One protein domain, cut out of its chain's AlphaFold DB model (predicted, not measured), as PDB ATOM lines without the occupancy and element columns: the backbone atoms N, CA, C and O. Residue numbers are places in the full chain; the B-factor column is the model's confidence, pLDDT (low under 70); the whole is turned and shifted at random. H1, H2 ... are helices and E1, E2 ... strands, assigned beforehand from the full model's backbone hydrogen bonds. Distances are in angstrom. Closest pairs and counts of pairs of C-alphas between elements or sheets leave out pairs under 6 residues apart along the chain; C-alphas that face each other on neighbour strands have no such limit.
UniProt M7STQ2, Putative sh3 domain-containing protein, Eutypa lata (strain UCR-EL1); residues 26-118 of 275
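AT A GLANCE: This is residues 26 to 118 of the 275 residues of the protein "Putative sh3 domain-containing protein" of Eutypa lata (strain UCR-EL1) (UniProt M7STQ2). With little regular structure, this is mostly loops about a small sheet of four short strands, E1, E2, E5, E4, with H3 crossing over its E1 side. The 93 printed residues, 36 in named elements, run E1 E2 H1 E3 H2 H3 E4 E5, class mixed; the sheet is mixed too. It is compact, radius of gyration of the C-alphas 13.4 A, spans 44 by 29 by 23 A.

HOW THE PARTS SIT: Begin with the hairpin E1, residues 26 to 28, and E2, 31 to 33, antiparallel, N 26 to O 33 2.9 A. E5, 115 to 117, is antiparallel to E2, N 116 to O 32 2.8 A, and parallel to E4, 98 to 100, N 99 to O 115 2.9 A. H1, 35 to 41, only grazes the sheet. E3, 52 to 54, pairs with no named strand and meets H2, 56 to 61, only through their link. H3, 76 to 83, is on the sheet, height 9.4 A; its closest C-alphas to E1 are Phe 80 and Lys 28, 6.1 A. In H1, H2 and H3 every O i to N i+4 pair is within hydrogen-bond range.

IN THESE COORDINATES: Find C-alpha 26 at (36.882, 5.318, -1.589), where E1 begins; H3 runs 10.5 A from C-alpha 76, and E5 ends at C-alpha 117, (44.115, 0.046, 6.606).

THE WHOLE: The C-alphas farthest apart, Ser 47 and Asp 106, are 44.1 A apart. Links H2 to H3, H3 to E4 and E4 to E5 are long. The printed part has no cut, and no printed residue is under 70 in pLDDT.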
ATOM      1  N   TRP A  26      37.400   4.219  -2.401       89.38
ATOM      2  CA  TRP A  26      36.882   5.318  -1.589       89.38
ATOM      3  C   TRP A  26      37.696   5.452  -0.303       89.38
ATOM      4  O   TRP A  26      38.385   4.514   0.089       89.38
ATOM      5  N   CYS A  27      37.635   6.610   0.358       90.38
ATOM      6  CA  CYS A  27      38.386   6.869   1.588       90.38
ATOM      7  C   CYS A  27      37.510   7.555   2.641       90.38
ATOM      8  O   CYS A  27      36.885   8.579   2.350       90.38
ATOM      9  N   LYS A  28      37.480   7.007   3.861       92.50
ATOM     10  CA  LYS A  28      36.843   7.600   5.051       92.50
ATOM     11  C   LYS A  28      37.647   7.217   6.292       92.50
ATOM     12  O   LYS A  28      38.049   6.070   6.415       92.50
ATOM     13  N   ALA A  29      37.864   8.171   7.202       90.25
ATOM     14  CA  ALA A  29      38.647   7.966   8.430       90.25
ATOM     15  C   ALA A  29      40.014   7.284   8.184       90.25
ATOM     16  O   ALA A  29      40.411   6.402   8.930       90.25
ATOM     17  N   GLU A  30      40.700   7.674   7.100       91.12
ATOM     18  CA  GLU A  30      41.990   7.104   6.654       91.12
ATOM     19  C   GLU A  30      41.953   5.619   6.243       91.12
ATOM     20  O   GLU A  30      42.988   5.033   5.931       91.12
ATOM     21  N   ILE A  31      40.760   5.035   6.143       93.50
ATOM     22  CA  ILE A  31      40.529   3.681   5.644       93.50
ATOM     23  C   ILE A  31      40.147   3.764   4.171       93.50
ATOM     24  O   ILE A  31      39.208   4.476   3.793       93.50
ATOM     25  N   LEU A  32      40.855   3.002   3.340       93.69
ATOM     26  CA  LEU A  32      40.482   2.800   1.946       93.69
ATOM     27  C   LEU A  32      39.468   1.662   1.861       93.69
ATOM     28  O   LEU A  32      39.651   0.615   2.473       93.69
ATOM     29  N   TYR A  33      38.395   1.844   1.099       93.81
ATOM     30  CA  TYR A  33      37.322   0.857   1.033       93.81
ATOM     31  C   TYR A  33      36.672   0.761  -0.344       93.81
ATOM     32  O   TYR A  33      36.690   1.700  -1.148       93.81
ATOM     33  N   ARG A  34      36.042  -0.389  -0.589       92.81
ATOM     34  CA  ARG A  34      35.146  -0.611  -1.729       92.81
ATOM     35  C   ARG A  34      33.691  -0.475  -1.296       92.81
ATOM     36  O   ARG A  34      33.320  -0.903  -0.206       92.81
ATOM     37  N   LEU A  35      32.832   0.033  -2.185       91.50
ATOM     38  CA  LEU A  35      31.384   0.175  -1.935       91.50
ATOM     39  C   LEU A  35      30.720  -1.128  -1.462       91.50
ATOM     40  O   LEU A  35      29.807  -1.087  -0.641       91.50
ATOM     41  N   ARG A  36      31.208  -2.288  -1.922       93.06
ATOM     42  CA  ARG A  36      30.727  -3.599  -1.465       93.06
ATOM     43  C   ARG A  36      30.804  -3.796   0.051       93.06
ATOM     44  O   ARG A  36      29.908  -4.431   0.595       93.06
ATOM     45  N   PHE A  37      31.788  -3.215   0.740       95.00
ATOM     46  CA  PHE A  37      31.859  -3.286   2.198       95.00
ATOM     47  C   PHE A  37      30.667  -2.574   2.852       95.00
ATOM     48  O   PHE A  37      30.045  -3.116   3.762       95.00
ATOM     49  N   VAL A  38      30.297  -1.395   2.341       93.69
ATOM     50  CA  VAL A  38      29.147  -0.619   2.838       93.69
ATOM     51  C   VAL A  38      27.837  -1.382   2.630       93.69
ATOM     52  O   VAL A  38      26.974  -1.385   3.503       93.69
ATOM     53  N   TYR A  39      27.691  -2.090   1.507       93.25
ATOM     54  CA  TYR A  39      26.529  -2.954   1.283       93.25
ATOM     55  C   TYR A  39      26.481  -4.145   2.245       93.25
ATOM     56  O   TYR A  39      25.401  -4.484   2.722       93.25
ATOM     57  N   LYS A  40      27.629  -4.758   2.557       94.69
ATOM     58  CA  LYS A  40      27.716  -5.860   3.530       94.69
ATOM     59  C   LYS A  40      27.395  -5.397   4.955       94.69
ATOM     60  O   LYS A  40      26.787  -6.150   5.705       94.69
ATOM     61  N   SER A  41      27.767  -4.171   5.325       95.25
ATOM     62  CA  SER A  41      27.469  -3.600   6.646       95.25
ATOM     63  C   SER A  41      26.056  -3.022   6.768       95.25
ATOM     64  O   SER A  41      25.598  -2.754   7.879       95.25
ATOM     65  N   HIS A  42      25.349  -2.823   5.652       93.25
ATOM     66  CA  HIS A  42      24.014  -2.238   5.637       93.25
ATOM     67  C   HIS A  42      22.974  -3.155   6.296       93.25
ATOM     68  O   HIS A  42      22.782  -4.311   5.917       93.25
ATOM     69  N   MET A  43      22.220  -2.602   7.243       90.31
ATOM     70  CA  MET A  43      21.182  -3.317   7.974       90.31
ATOM     71  C   MET A  43      19.803  -3.079   7.364       90.31
ATOM     72  O   MET A  43      19.429  -1.963   6.997       90.31
ATOM     73  N   LYS A  44      18.987  -4.133   7.309       85.81
ATOM     74  CA  LYS A  44      17.592  -4.011   6.885       85.81
ATOM     75  C   LYS A  44      16.787  -3.258   7.944       85.81
ATOM     76  O   LYS A  44      16.686  -3.693   9.089       85.81
ATOM     77  N   VAL A  45      16.152  -2.167   7.535       84.38
ATOM     78  CA  VAL A  45      15.352  -1.297   8.406       84.38
ATOM     79  C   VAL A  45      13.928  -1.174   7.880       84.38
ATOM     80  O   VAL A  45      13.667  -1.369   6.694       84.38
ATOM     81  N   LYS A  46      12.977  -0.885   8.774       76.69
ATOM     82  CA  LYS A  46      11.549  -0.806   8.420       76.69
ATOM     83  C   LYS A  46      11.168   0.504   7.724       76.69
ATOM     84  O   LYS A  46      10.174   0.534   7.010       76.69
ATOM     85  N   SER A  47      11.916   1.580   7.961       79.00
ATOM     86  CA  SER A  47      11.635   2.900   7.395       79.00
ATOM     87  C   SER A  47      12.541   3.173   6.199       79.00
ATOM     88  O   SER A  47      13.760   3.067   6.310       79.00
ATOM     89  N   ALA A  48      11.948   3.580   5.075       73.00
ATOM     90  CA  ALA A  48      12.666   3.886   3.836       73.00
ATOM     91  C   ALA A  48      13.601   5.107   3.948       73.00
ATOM     92  O   ALA A  48      14.503   5.269   3.133       73.00
ATOM     93  N   HIS A  49      13.390   5.967   4.947       76.50
ATOM     94  CA  HIS A  49      14.204   7.168   5.177       76.50
ATOM     95  C   HIS A  49      15.295   6.966   6.227       76.50
ATOM     96  O   HIS A  49      16.004   7.910   6.568       76.50
ATOM     97  N   THR A  50      15.394   5.762   6.783       80.81
ATOM     98  CA  THR A  50      16.457   5.413   7.719       80.81
ATOM     99  C   THR A  50      17.446   4.513   7.017       80.81
ATOM    100  O   THR A  50      17.050   3.663   6.227       80.81
ATOM    101  N   VAL A  51      18.717   4.684   7.332       87.12
ATOM    102  CA  VAL A  51      19.783   3.786   6.909       87.12
ATOM    103  C   VAL A  51      20.593   3.492   8.156       87.12
ATOM    104  O   VAL A  51      20.883   4.401   8.931       87.12
ATOM    105  N   HIS A  52      20.880   2.217   8.381       92.31
ATOM    106  CA  HIS A  52      21.669   1.777   9.519       92.31
ATOM    107  C   HIS A  52      22.783   0.867   9.021       92.31
ATOM    108  O   HIS A  52      22.578   0.071   8.105       92.31
ATOM    109  N   TYR A  53      23.944   0.980   9.647       94.88
ATOM    110  CA  TYR A  53      25.114   0.170   9.361       94.88
ATOM    111  C   TYR A  53      25.566  -0.536  10.633       94.88
ATOM    112  O   TYR A  53      25.520   0.061  11.703       94.88
ATOM    113  N   GLY A  54      26.015  -1.780  10.528       94.44
ATOM    114  CA  GLY A  54      26.601  -2.530  11.637       94.44
ATOM    115  C   GLY A  54      28.100  -2.732  11.448       94.44
ATOM    116  O   GLY A  54      28.571  -2.920  10.323       94.44
ATOM    117  N   CYS A  55      28.867  -2.733  12.538       95.81
ATOM    118  CA  CYS A  55      30.254  -3.190  12.470       95.81
ATOM    119  C   CYS A  55      30.291  -4.725  12.425       95.81
ATOM    120  O   CYS A  55      30.028  -5.386  13.429       95.81
ATOM    121  N   LEU A  56      30.643  -5.292  11.266       95.75
ATOM    122  CA  LEU A  56      30.718  -6.745  11.068       95.75
ATOM    123  C   LEU A  56      31.722  -7.416  12.018       95.75
ATOM    124  O   LEU A  56      31.482  -8.521  12.489       95.75
ATOM    125  N   PHE A  57      32.812  -6.722  12.352       96.06
ATOM    126  CA  PHE A  57      33.870  -7.238  13.224       96.06
ATOM    127  C   PHE A  57      33.436  -7.309  14.693       96.06
ATOM    128  O   PHE A  57      33.655  -8.329  15.339       96.06
ATOM    129  N   CYS A  58      32.742  -6.282  15.202       94.88
ATOM    130  CA  CYS A  58      32.154  -6.324  16.548       94.88
ATOM    131  C   CYS A  58      31.100  -7.428  16.669       94.88
ATOM    132  O   CYS A  58      31.023  -8.110  17.686       94.88
ATOM    133  N   VAL A  59      30.290  -7.628  15.622       93.19
ATOM    134  CA  VAL A  59      29.304  -8.718  15.588       93.19
ATOM    135  C   VAL A  59      30.001 -10.078  15.623       93.19
ATOM    136  O   VAL A  59      29.589 -10.940  16.394       93.19
ATOM    137  N   GLN A  60      31.073 -10.249  14.847       94.25
ATOM    138  CA  GLN A  60      31.867 -11.479  14.824       94.25
ATOM    139  C   GLN A  60      32.524 -11.784  16.180       94.25
ATOM    140  O   GLN A  60      32.582 -12.941  16.585       94.25
ATOM    141  N   GLN A  61      33.005 -10.762  16.893       92.44
ATOM    142  CA  GLN A  61      33.614 -10.912  18.221       92.44
ATOM    143  C   GLN A  61      32.592 -11.036  19.359       92.44
ATOM    144  O   GLN A  61      32.917 -11.551  20.425       92.44
ATOM    145  N   GLY A  62      31.367 -10.551  19.158       91.56
ATOM    146  CA  GLY A  62      30.341 -10.477  20.199       91.56
ATOM    147  C   GLY A  62      30.529  -9.325  21.194       91.56
ATOM    148  O   GLY A  62      29.763  -9.230  22.151       91.56
ATOM    149  N   HIS A  63      31.507  -8.441  20.979       91.12
ATOM    150  CA  HIS A  63      31.735  -7.244  21.792       91.12
ATOM    151  C   HIS A  63      32.296  -6.092  20.944       91.12
ATOM    152  O   HIS A  63      32.782  -6.292  19.832       91.12
ATOM    153  N   THR A  64      32.201  -4.865  21.459       92.38
ATOM    154  CA  THR A  64      32.793  -3.662  20.855       92.38
ATOM    155  C   THR A  64      34.224  -3.427  21.348       92.38
ATOM    156  O   THR A  64      34.679  -4.093  22.279       92.38
ATOM    157  N   VAL A  65      34.941  -2.486  20.719       90.19
ATOM    158  CA  VAL A  65      36.311  -2.102  21.111       90.19
ATOM    159  C   VAL A  65      36.317  -1.448  22.491       90.19
ATOM    160  O   VAL A  65      37.046  -1.888  23.372       90.19
ATOM    161  N   HIS A  66      35.471  -0.434  22.691       89.94
ATOM    162  CA  HIS A  66      35.167   0.107  24.013       89.94
ATOM    163  C   HIS A  66      33.715  -0.156  24.389       89.94
ATOM    164  O   HIS A  66      32.833  -0.236  23.534       89.94
ATOM    165  N   GLU A  67      33.445  -0.235  25.690       86.62
ATOM    166  CA  GLU A  67      32.109  -0.529  26.210       86.62
ATOM    167  C   GLU A  67      31.037   0.483  25.753       86.62
ATOM    168  O   GLU A  67      29.899   0.102  25.503       86.62
ATOM    169  N   ALA A  68      31.397   1.757  25.589       90.25
ATOM    170  CA  ALA A  68      30.482   2.829  25.189       90.25
ATOM    171  C   ALA A  68      30.344   3.007  23.670       90.25
ATOM    172  O   ALA A  68      29.670   3.937  23.210       90.25
ATOM    173  N   ASP A  69      31.000   2.150  22.891       92.50
ATOM    174  CA  ASP A  69      30.878   2.171  21.444       92.50
ATOM    175  C   ASP A  69      29.520   1.603  20.993       92.50
ATOM    176  O   ASP A  69      28.949   0.680  21.574       92.50
ATOM    177  N   ALA A  70      28.983   2.181  19.928       91.62
ATOM    178  CA  ALA A  70      27.827   1.704  19.209       91.62
ATOM    179  C   ALA A  70      28.177   0.461  18.388       91.62
ATOM    180  O   ALA A  70      29.242   0.331  17.788       91.62
ATOM    181  N   THR A  71      27.208  -0.440  18.294       89.31
ATOM    182  CA  THR A  71      27.233  -1.570  17.356       89.31
ATOM    183  C   THR A  71      26.523  -1.240  16.047       89.31
ATOM    184  O   THR A  71      26.771  -1.887  15.027       89.31
ATOM    185  N   VAL A  72      25.651  -0.225  16.074       92.00
ATOM    186  CA  VAL A  72      24.823   0.223  14.956       92.00
ATOM    187  C   VAL A  72      24.979   1.730  14.763       92.00
ATOM    188  O   VAL A  72      24.816   2.511  15.698       92.00
ATOM    189  N   PHE A  73      25.227   2.135  13.524       92.69
ATOM    190  CA  PHE A  73      25.517   3.502  13.113       92.69
ATOM    191  C   PHE A  73      24.441   4.009  12.163       92.69
ATOM    192  O   PHE A  73      23.990   3.277  11.286       92.69
ATOM    193  N   THR A  74      24.058   5.277  12.287       89.81
ATOM    194  CA  THR A  74      23.073   5.903  11.385       89.81
ATOM    195  C   THR A  74      23.729   6.543  10.163       89.81
ATOM    196  O   THR A  74      23.050   6.931   9.212       89.81
ATOM    197  N   ARG A  75      25.062   6.659  10.170       89.19
ATOM    198  CA  ARG A  75      25.850   7.233   9.080       89.19
ATOM    199  C   ARG A  75      27.107   6.411   8.812       89.19
ATOM    200  O   ARG A  75      27.722   5.878   9.731       89.19
ATOM    201  N   GLU A  76      27.527   6.373   7.551       92.19
ATOM    202  CA  GLU A  76      28.740   5.658   7.136       92.19
ATOM    203  C   GLU A  76      29.996   6.202   7.818       92.19
ATOM    204  O   GLU A  76      30.863   5.438   8.217       92.19
ATOM    205  N   ASP A  77      30.124   7.523   7.947       91.88
ATOM    206  CA  ASP A  77      31.312   8.132   8.544       91.88
ATOM    207  C   ASP A  77      31.501   7.728  10.007       91.88
ATOM    208  O   ASP A  77      32.640   7.520  10.415       91.88
ATOM    209  N   GLN A  78      30.412   7.523  10.754       92.44
ATOM    210  CA  GLN A  78      30.478   6.990  12.116       92.44
ATOM    211  C   GLN A  78      30.987   5.543  12.125       92.44
ATOM    212  O   GLN A  78      31.882   5.221  12.900       92.44
ATOM    213  N   LEU A  79      30.501   4.692  11.207       95.19
ATOM    214  CA  LEU A  79      31.020   3.329  11.058       95.19
ATOM    215  C   LEU A  79      32.530   3.341  10.769       95.19
ATOM    216  O   LEU A  79      33.275   2.604  11.403       95.19
ATOM    217  N   PHE A  80      33.002   4.170   9.835       95.56
ATOM    218  CA  PHE A  80      34.431   4.217   9.500       95.56
ATOM    219  C   PHE A  80      35.290   4.809  10.624       95.56
ATOM    220  O   PHE A  80      36.390   4.320  10.862       95.56
ATOM    221  N   GLN A  81      34.789   5.804  11.362       94.06
ATOM    222  CA  GLN A  81      35.457   6.308  12.571       94.06
ATOM    223  C   GLN A  81      35.563   5.235  13.658       94.06
ATOM    224  O   GLN A  81      36.574   5.156  14.351       94.06
ATOM    225  N   HIS A  82      34.539   4.396  13.804       95.00
ATOM    226  CA  HIS A  82      34.582   3.247  14.694       95.00
ATOM    227  C   HIS A  82      35.588   2.193  14.208       95.00
ATOM    228  O   HIS A  82      36.457   1.782  14.970       95.00
ATOM    229  N   LEU A  83      35.537   1.807  12.927       95.44
ATOM    230  CA  LEU A  83      36.461   0.835  12.327       95.44
ATOM    231  C   LEU A  83      37.925   1.243  12.468       95.44
ATOM    232  O   LEU A  83      38.766   0.392  12.725       95.44
ATOM    233  N   ALA A  84      38.227   2.537  12.348       94.88
ATOM    234  CA  ALA A  84      39.593   3.038  12.467       94.88
ATOM    235  C   ALA A  84      40.204   2.768  13.848       94.88
ATOM    236  O   ALA A  84      41.421   2.739  13.968       94.88
ATOM    237  N   ARG A  85      39.379   2.568  14.882       93.25
ATOM    238  CA  ARG A  85      39.806   2.346  16.272       93.25
ATOM    239  C   ARG A  85      39.982   0.871  16.626       93.25
ATOM    240  O   ARG A  85      40.415   0.567  17.733       93.25
ATOM    241  N   HIS A  86      39.625  -0.047  15.730       94.25
ATOM    242  CA  HIS A  86      39.743  -1.471  16.016       94.25
ATOM    243  C   HIS A  86      41.203  -1.896  16.197       94.25
ATOM    244  O   HIS A  86      42.067  -1.459  15.435       94.25
ATOM    245  N   PRO A  87      41.495  -2.797  17.150       92.19
ATOM    246  CA  PRO A  87      42.807  -3.412  17.227       92.19
ATOM    247  C   PRO A  87      43.065  -4.228  15.956       92.19
ATOM    248  O   PRO A  87      42.197  -4.953  15.472       92.19
ATOM    249  N   HIS A  88      44.271  -4.103  15.410       91.38
ATOM    250  CA  HIS A  88      44.703  -4.901  14.268       91.38
ATOM    251  C   HIS A  88      45.502  -6.123  14.751       91.38
ATOM    252  O   HIS A  88      46.332  -5.978  15.651       91.38
ATOM    253  N   PRO A  89      45.328  -7.302  14.128       93.00
ATOM    254  CA  PRO A  89      44.430  -7.570  13.003       93.00
ATOM    255  C   PRO A  89      42.954  -7.684  13.424       93.00
ATOM    256  O   PRO A  89      42.641  -8.156  14.515       93.00
ATOM    257  N   LEU A  90      42.055  -7.279  12.523       94.00
ATOM    258  CA  LEU A  90      40.615  -7.509  12.645       94.00
ATOM    259  C   LEU A  90      40.288  -9.010  12.648       94.00
ATOM    260  O   LEU A  90      41.015  -9.793  12.028       94.00
ATOM    261  N   PRO A  91      39.183  -9.412  13.301       93.94
ATOM    262  CA  PRO A  91      38.698 -10.784  13.256       93.94
ATOM    263  C   PRO A  91      38.318 -11.170  11.823       93.94
ATOM    264  O   PRO A  91      37.834 -10.337  11.054       93.94
ATOM    265  N   ASP A  92      38.515 -12.443  11.487       94.00
ATOM    266  CA  ASP A  92      38.147 -12.974  10.178       94.00
ATOM    267  C   ASP A  92      36.620 -13.035  10.038       94.00
ATOM    268  O   ASP A  92      35.924 -13.588  10.896       94.00
ATOM    269  N   VAL A  93      36.103 -12.422   8.975       95.50
ATOM    270  CA  VAL A  93      34.672 -12.356   8.664       95.50
ATOM    271  C   VAL A  93      34.486 -12.899   7.262       95.50
ATOM    272  O   VAL A  93      35.049 -12.364   6.306       95.50
ATOM    273  N   ASP A  94      33.661 -13.938   7.140       93.69
ATOM    274  CA  ASP A  94      33.448 -14.606   5.862       93.69
ATOM    275  C   ASP A  94      32.992 -13.623   4.774       93.69
ATOM    276  O   ASP A  94      32.136 -12.752   4.975       93.69
ATOM    277  N   GLY A  95      33.620 -13.746   3.609       91.50
ATOM    278  CA  GLY A  95      33.396 -12.863   2.478       91.50
ATOM    279  C   GLY A  95      33.878 -11.422   2.662       91.50
ATOM    280  O   GLY A  95      33.521 -10.603   1.819       91.50
ATOM    281  N   VAL A  96      34.656 -11.066   3.693       95.62
ATOM    282  CA  VAL A  96      35.260  -9.728   3.855       95.62
ATOM    283  C   VAL A  96      36.781  -9.815   3.769       95.62
ATOM    284  O   VAL A  96      37.430 -10.408   4.619       95.62
ATOM    285  N   THR A  97      37.371  -9.167   2.765       95.12
ATOM    286  CA  THR A  97      38.832  -9.146   2.589       95.12
ATOM    287  C   THR A  97      39.436  -7.860   3.146       95.12
ATOM    288  O   THR A  97      39.093  -6.763   2.699       95.12
ATOM    289  N   VAL A  98      40.366  -7.979   4.095       95.56
ATOM    290  CA  VAL A  98      41.036  -6.831   4.724       95.56
ATOM    291  C   VAL A  98      42.534  -6.838   4.435       95.56
ATOM    292  O   VAL A  98      43.210  -7.846   4.623       95.56
ATOM    293  N   LEU A  99      43.060  -5.689   4.014       94.50
ATOM    294  CA  LEU A  99      44.487  -5.452   3.808       94.50
ATOM    295  C   LEU A  99      45.045  -4.485   4.860       94.50
ATOM    296  O   LEU A  99      44.348  -3.572   5.304       94.50
ATOM    297  N   TYR A 100      46.326  -4.635   5.203       93.62
ATOM    298  CA  TYR A 100      47.011  -3.796   6.192       93.62
ATOM    299  C   TYR A 100      48.339  -3.253   5.674       93.62
ATOM    300  O   TYR A 100      49.060  -3.921   4.934       93.62
ATOM    301  N   GLY A 101      48.693  -2.055   6.133       90.62
ATOM    302  CA  GLY A 101      49.981  -1.428   5.875       90.62
ATOM    303  C   GLY A 101      50.188  -1.071   4.408       90.62
ATOM    304  O   GLY A 101      49.253  -0.765   3.664       90.62
ATOM    305  N   LYS A 102      51.449  -1.075   3.981       88.19
ATOM    306  CA  LYS A 102      51.809  -0.797   2.592       88.19
ATOM    307  C   LYS A 102      51.657  -2.066   1.758       88.19
ATOM    308  O   LYS A 102      52.296  -3.068   2.052       88.19
ATOM    309  N   ILE A 103      50.853  -1.983   0.703       86.06
ATOM    310  CA  ILE A 103      50.602  -3.089  -0.222       86.06
ATOM    311  C   ILE A 103      51.490  -2.932  -1.456       86.06
ATOM    312  O   ILE A 103      51.576  -1.843  -2.036       86.06
ATOM    313  N   ASP A 104      52.162  -4.013  -1.842       83.75
ATOM    314  CA  ASP A 104      52.937  -4.072  -3.079       83.75
ATOM    315  C   ASP A 104      52.013  -4.080  -4.297       83.75
ATOM    316  O   ASP A 104      50.912  -4.625  -4.262       83.75
ATOM    317  N   LYS A 105      52.466  -3.480  -5.401       77.88
ATOM    318  CA  LYS A 105      51.651  -3.347  -6.621       77.88
ATOM    319  C   LYS A 105      51.264  -4.688  -7.243       77.88
ATOM    320  O   LYS A 105      50.234  -4.758  -7.898       77.88
ATOM    321  N   ASP A 106      52.071  -5.717  -7.018       83.00
ATOM    322  CA  ASP A 106      51.859  -7.059  -7.563       83.00
ATOM    323  C   ASP A 106      50.971  -7.924  -6.652       83.00
ATOM    324  O   ASP A 106      50.778  -9.111  -6.911       83.00
ATOM    325  N   ASN A 107      50.435  -7.356  -5.564       83.25
ATOM    326  CA  ASN A 107      49.552  -8.090  -4.670       83.25
ATOM    327  C   ASN A 107      48.229  -8.414  -5.395       83.25
ATOM    328  O   ASN A 107      47.518  -7.489  -5.790       83.25
ATOM    329  N   PRO A 108      47.849  -9.698  -5.527       82.94
ATOM    330  CA  PRO A 108      46.651 -10.094  -6.267       82.94
ATOM    331  C   PRO A 108      45.352  -9.552  -5.652       82.94
ATOM    332  O   PRO A 108      44.359  -9.398  -6.356       82.94
ATOM    333  N   LEU A 109      45.357  -9.224  -4.356       83.69
ATOM    334  CA  LEU A 109      44.200  -8.688  -3.636       83.69
ATOM    335  C   LEU A 109      44.069  -7.165  -3.754       83.69
ATOM    336  O   LEU A 109      43.095  -6.608  -3.253       83.69
ATOM    337  N   ILE A 110      45.007  -6.471  -4.409       83.31
ATOM    338  CA  ILE A 110      44.977  -5.003  -4.524       83.31
ATOM    339  C   ILE A 110      43.739  -4.493  -5.277       83.31
ATOM    340  O   ILE A 110      43.260  -3.391  -5.012       83.31
ATOM    341  N   GLU A 111      43.176  -5.312  -6.167       82.31
ATOM    342  CA  GLU A 111      41.930  -5.006  -6.876       82.31
ATOM    343  C   GLU A 111      40.693  -5.651  -6.235       82.31
ATOM    344  O   GLU A 111      39.572  -5.240  -6.534       82.31
ATOM    345  N   ASP A 112      40.878  -6.602  -5.315       88.19
ATOM    346  CA  ASP A 112      39.804  -7.418  -4.742       88.19
ATOM    347  C   ASP A 112      39.800  -7.434  -3.203       88.19
ATOM    348  O   ASP A 112      39.535  -8.452  -2.573       88.19
ATOM    349  N   TYR A 113      39.997  -6.276  -2.567       92.88
ATOM    350  CA  TYR A 113      39.814  -6.095  -1.118       92.88
ATOM    351  C   TYR A 113      38.500  -5.378  -0.766       92.88
ATOM    352  O   TYR A 113      37.877  -4.746  -1.617       92.88
ATOM    353  N   ASP A 114      38.014  -5.497   0.465       94.94
ATOM    354  CA  ASP A 114      36.860  -4.741   0.978       94.94
ATOM    355  C   ASP A 114      37.313  -3.507   1.756       94.94
ATOM    356  O   ASP A 114      36.825  -2.401   1.504       94.94
ATOM    357  N   LEU A 115      38.274  -3.709   2.661       95.56
ATOM    358  CA  LEU A 115      38.906  -2.673   3.470       95.56
ATOM    359  C   LEU A 115      40.427  -2.743   3.351       95.56
ATOM    360  O   LEU A 115      41.014  -3.820   3.290       95.56
ATOM    361  N   HIS A 116      41.071  -1.587   3.373       94.38
ATOM    362  CA  HIS A 116      42.513  -1.458   3.470       94.38
ATOM    363  C   HIS A 116      42.847  -0.391   4.508       94.38
ATOM    364  O   HIS A 116      42.416   0.755   4.387       94.38
ATOM    365  N   PHE A 117      43.616  -0.793   5.519       94.94
ATOM    366  CA  PHE A 117      44.115   0.046   6.606       94.94
ATOM    367  C   PHE A 117      45.593   0.374   6.357       94.94
ATOM    368  O   PHE A 117      46.457  -0.455   6.653       94.94
ATOM    369  N   PRO A 118      45.932   1.553   5.801       91.56
ATOM    370  CA  PRO A 118      47.317   1.878   5.455       91.56
ATOM    371  C   PRO A 118      48.187   2.179   6.684       91.56
ATOM    372  O   PRO A 118      49.407   2.029   6.621       91.56
TER     373      PRO A 118